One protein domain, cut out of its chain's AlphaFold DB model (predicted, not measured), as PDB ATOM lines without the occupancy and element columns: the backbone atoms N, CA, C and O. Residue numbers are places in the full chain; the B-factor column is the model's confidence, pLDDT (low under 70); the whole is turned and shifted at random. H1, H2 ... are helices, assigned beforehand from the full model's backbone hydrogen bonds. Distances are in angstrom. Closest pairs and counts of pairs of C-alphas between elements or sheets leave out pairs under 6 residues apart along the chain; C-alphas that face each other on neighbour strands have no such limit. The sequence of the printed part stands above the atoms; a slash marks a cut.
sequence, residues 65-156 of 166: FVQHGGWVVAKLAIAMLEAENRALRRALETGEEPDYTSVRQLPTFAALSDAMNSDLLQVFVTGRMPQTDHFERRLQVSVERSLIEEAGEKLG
ATOM      1  N   PHE A  65       4.804  -0.643   6.400       88.44
ATOM      2  CA  PHE A  65       4.940  -1.774   5.492       88.44
ATOM      3  C   PHE A  65       3.586  -2.363   5.068       88.44
ATOM      4  O   PHE A  65       3.377  -2.622   3.885       88.44
ATOM      5  N   VAL A  66       2.642  -2.559   5.995       87.56
ATOM      6  CA  VAL A  66       1.300  -3.069   5.655       87.56
ATOM      7  C   VAL A  66       0.552  -2.086   4.750       87.56
ATOM      8  O   VAL A  66      -0.085  -2.510   3.783       87.56
ATOM      9  N   GLN A  67       0.659  -0.780   5.010       88.38
ATOM     10  CA  GLN A  67       0.081   0.257   4.146       88.38
ATOM     11  C   GLN A  67       0.681   0.218   2.735       88.38
ATOM     12  O   GLN A  67      -0.056   0.212   1.747       88.38
ATOM     13  N   HIS A  68       2.009   0.120   2.641       87.62
ATOM     14  CA  HIS A  68       2.711  -0.061   1.375       87.62
ATOM     15  C   HIS A  68       2.252  -1.331   0.651       87.62
ATOM     16  O   HIS A  68       1.963  -1.317  -0.542       87.62
ATOM     17  N   GLY A  69       2.105  -2.423   1.393       89.06
ATOM     18  CA  GLY A  69       1.536  -3.668   0.917       89.06
ATOM     19  C   GLY A  69       0.168  -3.497   0.257       89.06
ATOM     20  O   GLY A  69      -0.032  -3.926  -0.877       89.06
ATOM     21  N   GLY A  70      -0.753  -2.797   0.925       88.94
ATOM     22  CA  GLY A  70      -2.068  -2.466   0.369       88.94
ATOM     23  C   GLY A  70      -1.988  -1.659  -0.931       88.94
ATOM     24  O   GLY A  70      -2.753  -1.903  -1.865       88.94
ATOM     25  N   TRP A  71      -1.022  -0.748  -1.041       91.19
ATOM     26  CA  TRP A  71      -0.774  -0.009  -2.278       91.19
ATOM     27  C   TRP A  71      -0.247  -0.901  -3.414       91.19
ATOM     28  O   TRP A  71      -0.708  -0.777  -4.550       91.19
ATOM     29  N   VAL A  72       0.652  -1.848  -3.129       90.94
ATOM     30  CA  VAL A  72       1.132  -2.824  -4.127       90.94
ATOM     31  C   VAL A  72       0.002  -3.753  -4.588       90.94
ATOM     32  O   VAL A  72      -0.116  -4.020  -5.785       90.94
ATOM     33  N   VAL A  73      -0.875  -4.187  -3.676       93.56
ATOM     34  CA  VAL A  73      -2.093  -4.947  -4.018       93.56
ATOM     35  C   VAL A  73      -2.969  -4.150  -4.987       93.56
ATOM     36  O   VAL A  73      -3.393  -4.685  -6.013       93.56
ATOM     37  N   ALA A  74      -3.202  -2.866  -4.704       93.81
ATOM     38  CA  ALA A  74      -3.989  -1.999  -5.575       93.81
ATOM     39  C   ALA A  74      -3.351  -1.848  -6.966       93.81
ATOM     40  O   ALA A  74      -4.051  -1.956  -7.971       93.81
ATOM     41  N   LYS A  75      -2.026  -1.673  -7.045       94.25
ATOM     42  CA  LYS A  75      -1.294  -1.635  -8.323       94.25
ATOM     43  C   LYS A  75      -1.482  -2.909  -9.140       94.25
ATOM     44  O   LYS A  75      -1.729  -2.821 -10.340       94.25
ATOM     45  N   LEU A  76      -1.359  -4.080  -8.511       94.19
ATOM     46  CA  LEU A  76      -1.544  -5.354  -9.201       94.19
ATOM     47  C   LEU A  76      -2.980  -5.491  -9.723       94.19
ATOM     48  O   LEU A  76      -3.173  -5.827 -10.888       94.19
ATOM     49  N   ALA A  77      -3.976  -5.173  -8.894       95.50
ATOM     50  CA  ALA A  77      -5.380  -5.220  -9.292       95.50
ATOM     51  C   ALA A  77      -5.678  -4.283 -10.474       95.50
ATOM     52  O   ALA A  77      -6.332  -4.689 -11.432       95.50
ATOM     53  N   ILE A  78      -5.152  -3.053 -10.442       96.00
ATOM     54  CA  ILE A  78      -5.275  -2.098 -11.550       96.00
ATOM     55  C   ILE A  78      -4.622  -2.663 -12.812       96.00
ATOM     56  O   ILE A  78      -5.260  -2.686 -13.859       96.00
ATOM     57  N   ALA A  79      -3.395  -3.182 -12.721       93.88
ATOM     58  CA  ALA A  79      -2.693  -3.749 -13.871       93.88
ATOM     59  C   ALA A  79      -3.466  -4.916 -14.514       93.88
ATOM     60  O   ALA A  79      -3.540  -5.000 -15.741       93.88
ATOM     61  N   MET A  80      -4.068  -5.788 -13.697       94.25
ATOM     62  CA  MET A  80      -4.916  -6.884 -14.178       94.25
ATOM     63  C   MET A  80      -6.159  -6.357 -14.893       94.25
ATOM     64  O   MET A  80      -6.403  -6.735 -16.036       94.25
ATOM     65  N   LEU A  81      -6.891  -5.430 -14.268       96.31
ATOM     66  CA  LEU A  81      -8.085  -4.823 -14.859       96.31
ATOM     67  C   LEU A  81      -7.773  -4.088 -16.163       96.31
ATOM     68  O   LEU A  81      -8.527  -4.182 -17.127       96.31
ATOM     69  N   GLU A  82      -6.658  -3.364 -16.227       95.19
ATOM     70  CA  GLU A  82      -6.226  -2.692 -17.446       95.19
ATOM     71  C   GLU A  82      -5.882  -3.693 -18.553       95.19
ATOM     72  O   GLU A  82      -6.259  -3.473 -19.705       95.19
ATOM     73  N   ALA A  83      -5.198  -4.794 -18.229       92.12
ATOM     74  CA  ALA A  83      -4.880  -5.846 -19.191       92.12
ATOM     75  C   ALA A  83      -6.142  -6.560 -19.708       92.12
ATOM     76  O   ALA A  83      -6.272  -6.772 -20.914       92.12
ATOM     77  N   GLU A  84      -7.102  -6.858 -18.833       94.19
ATOM     78  CA  GLU A  84      -8.410  -7.403 -19.216       94.19
ATOM     79  C   GLU A  84      -9.192  -6.426 -20.100       94.19
ATOM     80  O   GLU A  84      -9.731  -6.812 -21.137       94.19
ATOM     81  N   ASN A  85      -9.212  -5.140 -19.742       95.12
ATOM     82  CA  ASN A  85      -9.904  -4.117 -20.521       95.12
ATOM     83  C   ASN A  85      -9.305  -3.988 -21.929       95.12
ATOM     84  O   ASN A  85     -10.044  -3.873 -22.904       95.12
ATOM     85  N   ARG A  86      -7.973  -4.066 -22.058       91.00
ATOM     86  CA  ARG A  86      -7.295  -4.086 -23.364       91.00
ATOM     87  C   ARG A  86      -7.676  -5.317 -24.192       91.00
ATOM     88  O   ARG A  86      -7.997  -5.157 -25.368       91.00
ATOM     89  N   ALA A  87      -7.706  -6.505 -23.584       90.44
ATOM     90  CA  ALA A  87      -8.123  -7.739 -24.253       90.44
ATOM     91  C   ALA A  87      -9.568  -7.648 -24.777       90.44
ATOM     92  O   ALA A  87      -9.836  -7.943 -25.942       90.44
ATOM     93  N   LEU A  88     -10.487  -7.163 -23.938       93.88
ATOM     94  CA  LEU A  88     -11.896  -6.981 -24.292       93.88
ATOM     95  C   LEU A  88     -12.095  -5.931 -25.390       93.88
ATOM     96  O   LEU A  88     -12.863  -6.159 -26.320       93.88
ATOM     97  N   ARG A  89     -11.392  -4.793 -25.326       92.12
ATOM     98  CA  ARG A  89     -11.455  -3.768 -26.382       92.12
ATOM     99  C   ARG A  89     -11.021  -4.323 -27.729       92.12
ATOM    100  O   ARG A  89     -11.693  -4.083 -28.724       92.12
ATOM    101  N   ARG A  90      -9.947  -5.110 -27.758       86.38
ATOM    102  CA  ARG A  90      -9.489  -5.731 -29.001       86.38
ATOM    103  C   ARG A  90     -10.501  -6.737 -29.548       86.38
ATOM    104  O   ARG A  90     -10.750  -6.728 -30.750       86.38
ATOM    105  N   ALA A  91     -11.095  -7.566 -28.693       90.44
ATOM    106  CA  ALA A  91     -12.157  -8.487 -29.101       90.44
ATOM    107  C   ALA A  91     -13.333  -7.739 -29.748       90.44
ATOM    108  O   ALA A  91     -13.839  -8.144 -30.789       90.44
ATOM    109  N   LEU A  92     -13.716  -6.589 -29.185       92.94
ATOM    110  CA  LEU A  92     -14.757  -5.729 -29.757       92.94
ATOM    111  C   LEU A  92     -14.356  -5.114 -31.107       92.94
ATOM    112  O   LEU A  92     -15.204  -4.980 -31.983       92.94
ATOM    113  N   GLU A  93     -13.088  -4.733 -31.284       90.44
ATOM    114  CA  GLU A  93     -12.579  -4.139 -32.531       90.44
ATOM    115  C   GLU A  93     -12.431  -5.161 -33.669       90.44
ATOM    116  O   GLU A  93     -12.641  -4.828 -34.833       90.44
ATOM    117  N   THR A  94     -12.051  -6.396 -33.342       87.12
ATOM    118  CA  THR A  94     -11.713  -7.451 -34.317       87.12
ATOM    119  C   THR A  94     -12.847  -8.448 -34.552       87.12
ATOM    120  O   THR A  94     -12.880  -9.103 -35.591       87.12
ATOM    121  N   GLY A  95     -13.783  -8.564 -33.606       89.75
ATOM    122  CA  GLY A  95     -14.798  -9.618 -33.585       89.75
ATOM    123  C   GLY A  95     -14.259 -10.994 -33.172       89.75
ATOM    124  O   GLY A  95     -15.008 -11.969 -33.233       89.75
ATOM    125  N   GLU A  96     -12.989 -11.089 -32.773       88.62
ATOM    126  CA  GLU A  96     -12.356 -12.319 -32.289       88.62
ATOM    127  C   GLU A  96     -12.582 -12.526 -30.781       88.62
ATOM    128  O   GLU A  96     -13.047 -11.635 -30.065       88.62
ATOM    129  N   GLU A  97     -12.247 -13.716 -30.276       89.25
ATOM    130  CA  GLU A  97     -12.277 -13.977 -28.834       89.25
ATOM    131  C   GLU A  97     -11.234 -13.128 -28.078       89.25
ATOM    132  O   GLU A  97     -10.140 -12.872 -28.587       89.25
ATOM    133  N   PRO A  98     -11.534 -12.698 -26.837       88.00
ATOM    134  CA  PRO A  98     -10.603 -11.906 -26.041       88.00
ATOM    135  C   PRO A  98      -9.338 -12.689 -25.670       88.00
ATOM    136  O   PRO A  98      -9.387 -13.704 -24.971       88.00
ATOM    137  N   ASP A  99      -8.184 -12.159 -26.079       87.06
ATOM    138  CA  ASP A  99      -6.872 -12.706 -25.730       87.06
ATOM    139  C   ASP A  99      -6.363 -12.167 -24.381       87.06
ATOM    140  O   ASP A  99      -5.833 -11.057 -24.279       87.06
ATOM    141  N   TYR A 100      -6.452 -13.003 -23.348       88.94
ATOM    142  CA  TYR A 100      -5.983 -12.704 -21.989       88.94
ATOM    143  C   TYR A 100      -4.497 -13.020 -21.740       88.94
ATOM    144  O   TYR A 100      -4.065 -13.100 -20.588       88.94
ATOM    145  N   THR A 101      -3.682 -13.198 -22.784       87.19
ATOM    146  CA  THR A 101      -2.241 -13.467 -22.634       87.19
ATOM    147  C   THR A 101      -1.535 -12.392 -21.802       87.19
ATOM    148  O   THR A 101      -0.746 -12.732 -20.923       87.19
ATOM    149  N   SER A 102      -1.883 -11.117 -21.984       85.56
ATOM    150  CA  SER A 102      -1.326  -9.991 -21.217       85.56
ATOM    151  C   SER A 102      -1.615 -10.084 -19.716       85.56
ATOM    152  O   SER A 102      -0.764  -9.734 -18.903       85.56
ATOM    153  N   VAL A 103      -2.783 -10.613 -19.330       89.38
ATOM    154  CA  VAL A 103      -3.143 -10.839 -17.918       89.38
ATOM    155  C   VAL A 103      -2.285 -11.954 -17.325       89.38
ATOM    156  O   VAL A 103      -1.774 -11.825 -16.218       89.38
ATOM    157  N   ARG A 104      -2.060 -13.034 -18.085       88.62
ATOM    158  CA  ARG A 104      -1.252 -14.191 -17.653       88.62
ATOM    159  C   ARG A 104       0.232 -13.870 -17.451       88.62
ATOM    160  O   ARG A 104       0.944 -14.666 -16.849       88.62
ATOM    161  N   GLN A 105       0.707 -12.738 -17.966       86.75
ATOM    162  CA  GLN A 105       2.084 -12.271 -17.777       86.75
ATOM    163  C   GLN A 105       2.286 -11.508 -16.468       86.75
ATOM    164  O   GLN A 105       3.430 -11.293 -16.053       86.75
ATOM    165  N   LEU A 106       1.199 -11.079 -15.826       90.75
ATOM    166  CA  LEU A 106       1.256 -10.384 -14.551       90.75
ATOM    167  C   LEU A 106       1.526 -11.379 -13.408       90.75
ATOM    168  O   LEU A 106       1.090 -12.531 -13.474       90.75
ATOM    169  N   PRO A 107       2.235 -10.957 -12.344       90.69
ATOM    170  CA  PRO A 107       2.366 -11.758 -11.133       90.69
ATOM    171  C   PRO A 107       0.996 -12.100 -10.535       90.69
ATOM    172  O   PRO A 107       0.059 -11.310 -10.612       90.69
ATOM    173  N   THR A 108       0.882 -13.255  -9.885       91.44
ATOM    174  CA  THR A 108      -0.359 -13.651  -9.209       91.44
ATOM    175  C   THR A 108      -0.467 -13.004  -7.824       91.44
ATOM    176  O   THR A 108       0.537 -12.653  -7.200       91.44
ATOM    177  N   PHE A 109      -1.690 -12.911  -7.287       91.31
ATOM    178  CA  PHE A 109      -1.898 -12.504  -5.891       91.31
ATOM    179  C   PHE A 109      -1.231 -13.458  -4.888       91.31
ATOM    180  O   PHE A 109      -0.823 -13.016  -3.818       91.31
ATOM    181  N   ALA A 110      -1.074 -14.740  -5.234       91.75
ATOM    182  CA  ALA A 110      -0.326 -15.693  -4.414       91.75
ATOM    183  C   ALA A 110       1.160 -15.308  -4.337       91.75
ATOM    184  O   ALA A 110       1.691 -15.154  -3.243       91.75
ATOM    185  N   ALA A 111       1.792 -15.015  -5.480       89.31
ATOM    186  CA  ALA A 111       3.180 -14.555  -5.515       89.31
ATOM    187  C   ALA A 111       3.386 -13.232  -4.752       89.31
ATOM    188  O   ALA A 111       4.434 -13.026  -4.141       89.31
ATOM    189  N   LEU A 112       2.389 -12.338  -4.772       90.88
ATOM    190  CA  LEU A 112       2.394 -11.123  -3.955       90.88
ATOM    191  C   LEU A 112       2.312 -11.446  -2.461       90.88
ATOM    192  O   LEU A 112       3.103 -10.923  -1.683       90.88
ATOM    193  N   SER A 113       1.370 -12.306  -2.071       91.50
ATOM    194  CA  SER A 113       1.187 -12.746  -0.685       91.50
ATOM    195  C   SER A 113       2.472 -13.356  -0.127       91.50
ATOM    196  O   SER A 113       2.904 -12.982   0.960       91.50
ATOM    197  N   ASP A 114       3.129 -14.232  -0.883       90.50
ATOM    198  CA  ASP A 114       4.374 -14.878  -0.461       90.50
ATOM    199  C   ASP A 114       5.514 -13.868  -0.283       90.50
ATOM    200  O   ASP A 114       6.197 -13.877   0.745       90.50
ATOM    201  N   ALA A 115       5.676 -12.945  -1.239       88.25
ATOM    202  CA  ALA A 115       6.666 -11.876  -1.145       88.25
ATOM    203  C   ALA A 115       6.409 -10.975   0.076       88.25
ATOM    204  O   ALA A 115       7.313 -10.730   0.875       88.25
ATOM    205  N   MET A 116       5.161 -10.541   0.266       89.69
ATOM    206  CA  MET A 116       4.782  -9.665   1.371       89.69
ATOM    207  C   MET A 116       4.907 -10.340   2.735       89.69
ATOM    208  O   MET A 116       5.353  -9.698   3.678       89.69
ATOM    209  N   ASN A 117       4.538 -11.615   2.863       89.75
ATOM    210  CA  ASN A 117       4.657 -12.345   4.124       89.75
ATOM    211  C   ASN A 117       6.123 -12.537   4.520       89.75
ATOM    212  O   ASN A 117       6.473 -12.340   5.684       89.75
ATOM    213  N   SER A 118       6.984 -12.876   3.556       87.56
ATOM    214  CA  SER A 118       8.431 -12.968   3.776       87.56
ATOM    215  C   SER A 118       9.008 -11.636   4.271       87.56
ATOM    216  O   SER A 118       9.716 -11.592   5.279       87.56
ATOM    217  N   ASP A 119       8.657 -10.536   3.605       88.44
ATOM    218  CA  ASP A 119       9.109  -9.193   3.967       88.44
ATOM    219  C   ASP A 119       8.550  -8.723   5.320       88.44
ATOM    220  O   ASP A 119       9.281  -8.158   6.134       88.44
ATOM    221  N   LEU A 120       7.278  -9.009   5.613       87.44
ATOM    222  CA  LEU A 120       6.645  -8.678   6.890       87.44
ATOM    223  C   LEU A 120       7.367  -9.365   8.055       87.44
ATOM    224  O   LEU A 120       7.673  -8.727   9.065       87.44
ATOM    225  N   LEU A 121       7.674 -10.657   7.905       87.56
ATOM    226  CA  LEU A 121       8.446 -11.415   8.890       87.56
ATOM    227  C   LEU A 121       9.840 -10.811   9.082       87.56
ATOM    228  O   LEU A 121      10.294 -10.672  10.217       87.56
ATOM    229  N   GLN A 122      10.506 -10.401   8.000       86.62
ATOM    230  CA  GLN A 122      11.805  -9.740   8.086       86.62
ATOM    231  C   GLN A 122      11.726  -8.434   8.887       86.62
ATOM    232  O   GLN A 122      12.575  -8.207   9.758       86.62
ATOM    233  N   VAL A 123      10.714  -7.601   8.637       87.69
ATOM    234  CA  VAL A 123      10.502  -6.342   9.364       87.69
ATOM    235  C   VAL A 123      10.272  -6.609  10.850       87.69
ATOM    236  O   VAL A 123      10.971  -6.031  11.682       87.69
ATOM    237  N   PHE A 124       9.368  -7.531  11.195       86.69
ATOM    238  CA  PHE A 124       9.059  -7.849  12.592       86.69
ATOM    239  C   PHE A 124      10.240  -8.448  13.358       86.69
ATOM    240  O   PHE A 124      10.461  -8.092  14.513       86.69
ATOM    241  N   VAL A 125      10.988  -9.364  12.742       88.50
ATOM    242  CA  VAL A 125      12.054 -10.106  13.431       88.50
ATOM    243  C   VAL A 125      13.340  -9.291  13.523       88.50
ATOM    244  O   VAL A 125      14.052  -9.371  14.522       88.50
ATOM    245  N   THR A 126      13.672  -8.528  12.480       88.25
ATOM    246  CA  THR A 126      15.005  -7.919  12.352       88.25
ATOM    247  C   THR A 126      15.007  -6.395  12.399       88.25
ATOM    248  O   THR A 126      16.082  -5.808  12.528       88.25
ATOM    249  N   GLY A 127      13.850  -5.739  12.246       83.00
ATOM    250  CA  GLY A 127      13.762  -4.282  12.091       83.00
ATOM    251  C   GLY A 127      14.491  -3.751  10.848       83.00
ATOM    252  O   GLY A 127      14.820  -2.565  10.771       83.00
ATOM    253  N   ARG A 128      14.820  -4.630   9.891       86.00
ATOM    254  CA  ARG A 128      15.498  -4.264   8.644       86.00
ATOM    255  C   ARG A 128      14.486  -3.857   7.585       86.00
ATOM    256  O   ARG A 128      13.334  -4.270   7.611       86.00
ATOM    257  N   MET A 129      14.977  -3.073   6.631       85.81
ATOM    258  CA  MET A 129      14.219  -2.686   5.450       85.81
ATOM    259  C   MET A 129      13.792  -3.949   4.666       85.81
ATOM    260  O   MET A 129      14.664  -4.782   4.393       85.81
ATOM    261  N   PRO A 130      12.500  -4.111   4.332       84.81
ATOM    262  CA  PRO A 130      12.010  -5.211   3.504       84.81
ATOM    263  C   PRO A 130      12.414  -5.030   2.037       84.81
ATOM    264  O   PRO A 130      12.766  -3.929   1.610       84.81
ATOM    265  N   GLN A 131      12.356  -6.102   1.247       83.88
ATOM    266  CA  GLN A 131      12.757  -6.090  -0.160       83.88
ATOM    267  C   GLN A 131      11.573  -5.896  -1.128       83.88
ATOM    268  O   GLN A 131      11.518  -6.505  -2.201       83.88
ATOM    269  N   THR A 132      10.662  -4.976  -0.797       81.12
ATOM    270  CA  THR A 132       9.425  -4.720  -1.565       81.12
ATOM    271  C   THR A 132       9.673  -4.313  -3.017       81.12
ATOM    272  O   THR A 132       8.901  -4.648  -3.918       81.12
ATOM    273  N   ASP A 133      10.804  -3.652  -3.257       83.50
ATOM    274  CA  ASP A 133      11.272  -3.210  -4.567       83.50
ATOM    275  C   ASP A 133      11.332  -4.346  -5.602       83.50
ATOM    276  O   ASP A 133      11.132  -4.106  -6.794       83.50
ATOM    277  N   HIS A 134      11.625  -5.583  -5.188       84.50
ATOM    278  CA  HIS A 134      11.749  -6.695  -6.130       84.50
ATOM    279  C   HIS A 134      10.409  -7.065  -6.758       84.50
ATOM    280  O   HIS A 134      10.335  -7.226  -7.979       84.50
ATOM    281  N   PHE A 135       9.350  -7.180  -5.952       88.06
ATOM    282  CA  PHE A 135       8.025  -7.499  -6.474       88.06
ATOM    283  C   PHE A 135       7.495  -6.360  -7.348       88.06
ATOM    284  O   PHE A 135       6.992  -6.609  -8.442       88.06
ATOM    285  N   GLU A 136       7.665  -5.109  -6.918       90.00
ATOM    286  CA  GLU A 136       7.236  -3.954  -7.706       90.00
ATOM    287  C   GLU A 136       7.937  -3.874  -9.062       90.00
ATOM    288  O   GLU A 136       7.275  -3.676 -10.080       90.00
ATOM    289  N   ARG A 137       9.258  -4.094  -9.106       90.69
ATOM    290  CA  ARG A 137       9.996  -4.156 -10.376       90.69
ATOM    291  C   ARG A 137       9.500  -5.297 -11.253       90.69
ATOM    292  O   ARG A 137       9.351  -5.103 -12.454       90.69
ATOM    293  N   ARG A 138       9.217  -6.471 -10.681       90.12
ATOM    294  CA  ARG A 138       8.631  -7.594 -11.432       90.12
ATOM    295  C   ARG A 138       7.275  -7.221 -12.027       90.12
ATOM    296  O   ARG A 138       7.065  -7.463 -13.208       90.12
ATOM    297  N   LEU A 139       6.392  -6.608 -11.237       91.75
ATOM    298  CA  LEU A 139       5.091  -6.134 -11.706       91.75
ATOM    299  C   LEU A 139       5.250  -5.123 -12.848       91.75
ATOM    300  O   LEU A 139       4.627  -5.287 -13.893       91.75
ATOM    301  N   GLN A 140       6.116  -4.123 -12.678       93.19
ATOM    302  CA  GLN A 140       6.376  -3.112 -13.701       93.19
ATOM    303  C   GLN A 140       6.909  -3.736 -14.998       93.19
ATOM    304  O   GLN A 140       6.376  -3.463 -16.070       93.19
ATOM    305  N   VAL A 141       7.902  -4.624 -14.903       92.56
ATOM    306  CA  VAL A 141       8.470  -5.324 -16.065       92.56
ATOM    307  C   VAL A 141       7.415  -6.181 -16.766       92.56
ATOM    308  O   VAL A 141       7.365  -6.196 -17.993       92.56
ATOM    309  N   SER A 142       6.550  -6.871 -16.018       90.44
ATOM    310  CA  SER A 142       5.436  -7.630 -16.595       90.44
ATOM    311  C   SER A 142       4.461  -6.731 -17.359       90.44
ATOM    312  O   SER A 142       4.059  -7.078 -18.469       90.44
ATOM    313  N   VAL A 143       4.113  -5.562 -16.811       92.44
ATOM    314  CA  VAL A 143       3.239  -4.589 -17.484       92.44
ATOM    315  C   VAL A 143       3.890  -4.069 -18.764       92.44
ATOM    316  O   VAL A 143       3.291  -4.173 -19.834       92.44
ATOM    317  N   GLU A 144       5.120  -3.559 -18.681       92.62
ATOM    318  CA  GLU A 144       5.860  -3.019 -19.828       92.62
ATOM    319  C   GLU A 144       6.010  -4.060 -20.935       92.62
ATOM    320  O   GLU A 144       5.754  -3.781 -22.106       92.62
ATOM    321  N   ARG A 145       6.360  -5.292 -20.563       89.19
ATOM    322  CA  ARG A 145       6.486  -6.391 -21.509       89.19
ATOM    323  C   ARG A 145       5.164  -6.723 -22.182       89.19
ATOM    324  O   ARG A 145       5.156  -6.871 -23.401       89.19
ATOM    325  N   SER A 146       4.068  -6.787 -21.423       88.81
ATOM    326  CA  SER A 146       2.748  -7.035 -22.003       88.81
ATOM    327  C   SER A 146       2.432  -5.994 -23.075       88.81
ATOM    328  O   SER A 146       2.100  -6.365 -24.195       88.81
ATOM    329  N   LEU A 147       2.671  -4.707 -22.789       90.12
ATOM    330  CA  LEU A 147       2.455  -3.598 -23.720       90.12
ATOM    331  C   LEU A 147       3.336  -3.699 -24.970       90.12
ATOM    332  O   LEU A 147       2.853  -3.467 -26.080       90.12
ATOM    333  N   ILE A 148       4.610  -4.063 -24.806       89.50
ATOM    334  CA  ILE A 148       5.538  -4.269 -25.926       89.50
ATOM    335  C   ILE A 148       5.056  -5.413 -26.820       89.50
ATOM    336  O   ILE A 148       5.095  -5.286 -28.041       89.50
ATOM    337  N   GLU A 149       4.583  -6.515 -26.239       86.81
ATOM    338  CA  GLU A 149       4.084  -7.656 -27.007       86.81
ATOM    339  C   GLU A 149       2.787  -7.314 -27.762       86.81
ATOM    340  O   GLU A 149       2.653  -7.685 -28.928       86.81
ATOM    341  N   GLU A 150       1.869  -6.528 -27.179       83.50
ATOM    342  CA  GLU A 150       0.684  -6.047 -27.915       83.50
ATOM    343  C   GLU A 150       1.053  -5.066 -29.032       83.50
ATOM    344  O   GLU A 150       0.439  -5.084 -30.100       83.50
ATOM    345  N   ALA A 151       2.038  -4.198 -28.796       86.94
ATOM    346  CA  ALA A 151       2.531  -3.277 -29.811       86.94
ATOM    347  C   ALA A 151       3.224  -4.030 -30.957       86.94
ATOM    348  O   ALA A 151       2.988  -3.715 -32.122       86.94
ATOM    349  N   GLY A 152       4.023  -5.053 -30.644       86.06
ATOM    350  CA  GLY A 152       4.663  -5.922 -31.632       86.06
ATOM    351  C   GLY A 152       3.644  -6.651 -32.504       86.06
ATOM    352  O   GLY A 152       3.788  -6.691 -33.723       86.06
ATOM    353  N   GLU A 153       2.565  -7.149 -31.910       83.31
ATOM    354  CA  GLU A 153       1.465  -7.789 -32.635       83.31
ATOM    355  C   GLU A 153       0.739  -6.841 -33.588       83.31
ATOM    356  O   GLU A 153       0.479  -7.208 -34.733       83.31
ATOM    357  N   LYS A 154       0.491  -5.591 -33.178       82.81
ATOM    358  CA  LYS A 154      -0.049  -4.560 -34.083       82.81
ATOM    359  C   LYS A 154       0.868  -4.291 -35.284       82.81
ATOM    360  O   LYS A 154       0.397  -3.822 -36.314       82.81
ATOM    361  N   LEU A 155       2.159  -4.595 -35.160       87.38
ATOM    362  CA  LEU A 155       3.158  -4.511 -36.229       87.38
ATOM    363  C   LEU A 155       3.336  -5.842 -36.993       87.38
ATOM    364  O   LEU A 155       4.259  -5.959 -37.798       87.38
ATOM    365  N   GLY A 156       2.484  -6.843 -36.752       83.19
ATOM    366  CA  GLY A 156       2.524  -8.151 -37.410       83.19
ATOM    367  C   GLY A 156       3.502  -9.157 -36.795       83.19
ATOM    368  O   GLY A 156       3.787 -10.182 -37.413       83.19
TER     369      GLY A 156
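What this domain is: This is residues 65 to 156 of the 166 residues of an uncharacterized protein of Pseudomonas oleovorans (UniProt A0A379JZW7). A long, slim rod of helices in which the longest helix, H1, makes one side, the chain folds back past it through short H2 and then H3, and H4 folds back again from H3 to run the same way as H1. H1, H3 and H4 form a loose up-and-down bundle, each running against the one before it, and residues 151 to 156 stick out free. The printed part has 92 residues with four named helices, in the order H1, H2, H3, H4, and no named strand; the class is all helix. The whole is loose, with a radius of gyration of the C-alphas of 16.1 A, and spans 54 by 19 by 16 A.

How they stand to each other: H1, residues 65 to 94, touches H3, residues 109 to 126, with its residues 65 to 76 alone, at a shallow tilt of 14 degrees, opposite ways; the closest C-alphas, of Gly 69 and Met 116, are 6.8 A apart. H1 touches H2, residues 101 to 104, with residues 80 to 87 alone, closest at the C-alphas of Ala 83 and Val 103, 5.4 A. H4, residues 132 to 154, only just touches H1, with 3 pairs of C-alphas within 8 A, closest at Ala 79 and Val 143, 7.0 A; they run the same way at a shallow tilt of 9 degrees. H3 and H4 are a hairpin at a shallow tilt of 22 degrees; the closest C-alphas, of Ala 115 and Phe 135, are 7.0 A apart. H4 only just touches H2, with 3 pairs within 8 A, closest at the C-alphas of Ser 102 and Ser 146, 5.1 A. H2 and H3 are apart. In H1, H3 and H4 every O i to N i+4 pair is within hydrogen-bond range; H2 is too short for such a pair.

Where its parts are: H1 begins at C-alpha 65 (4.940, -1.774, 5.492) and is 43.5 A long. H3 is 25.3 A long. H4 is 33.9 A long and ends at C-alpha 154 (-0.049, -4.560, -34.083).

The domain as a whole: The C-alphas farthest apart, of Gly 95 and Thr 126, are 54.8 A apart. The printed part has no cut and no long link. The mean pLDDT of the printed part is 89.4, and no printed residue is under 70.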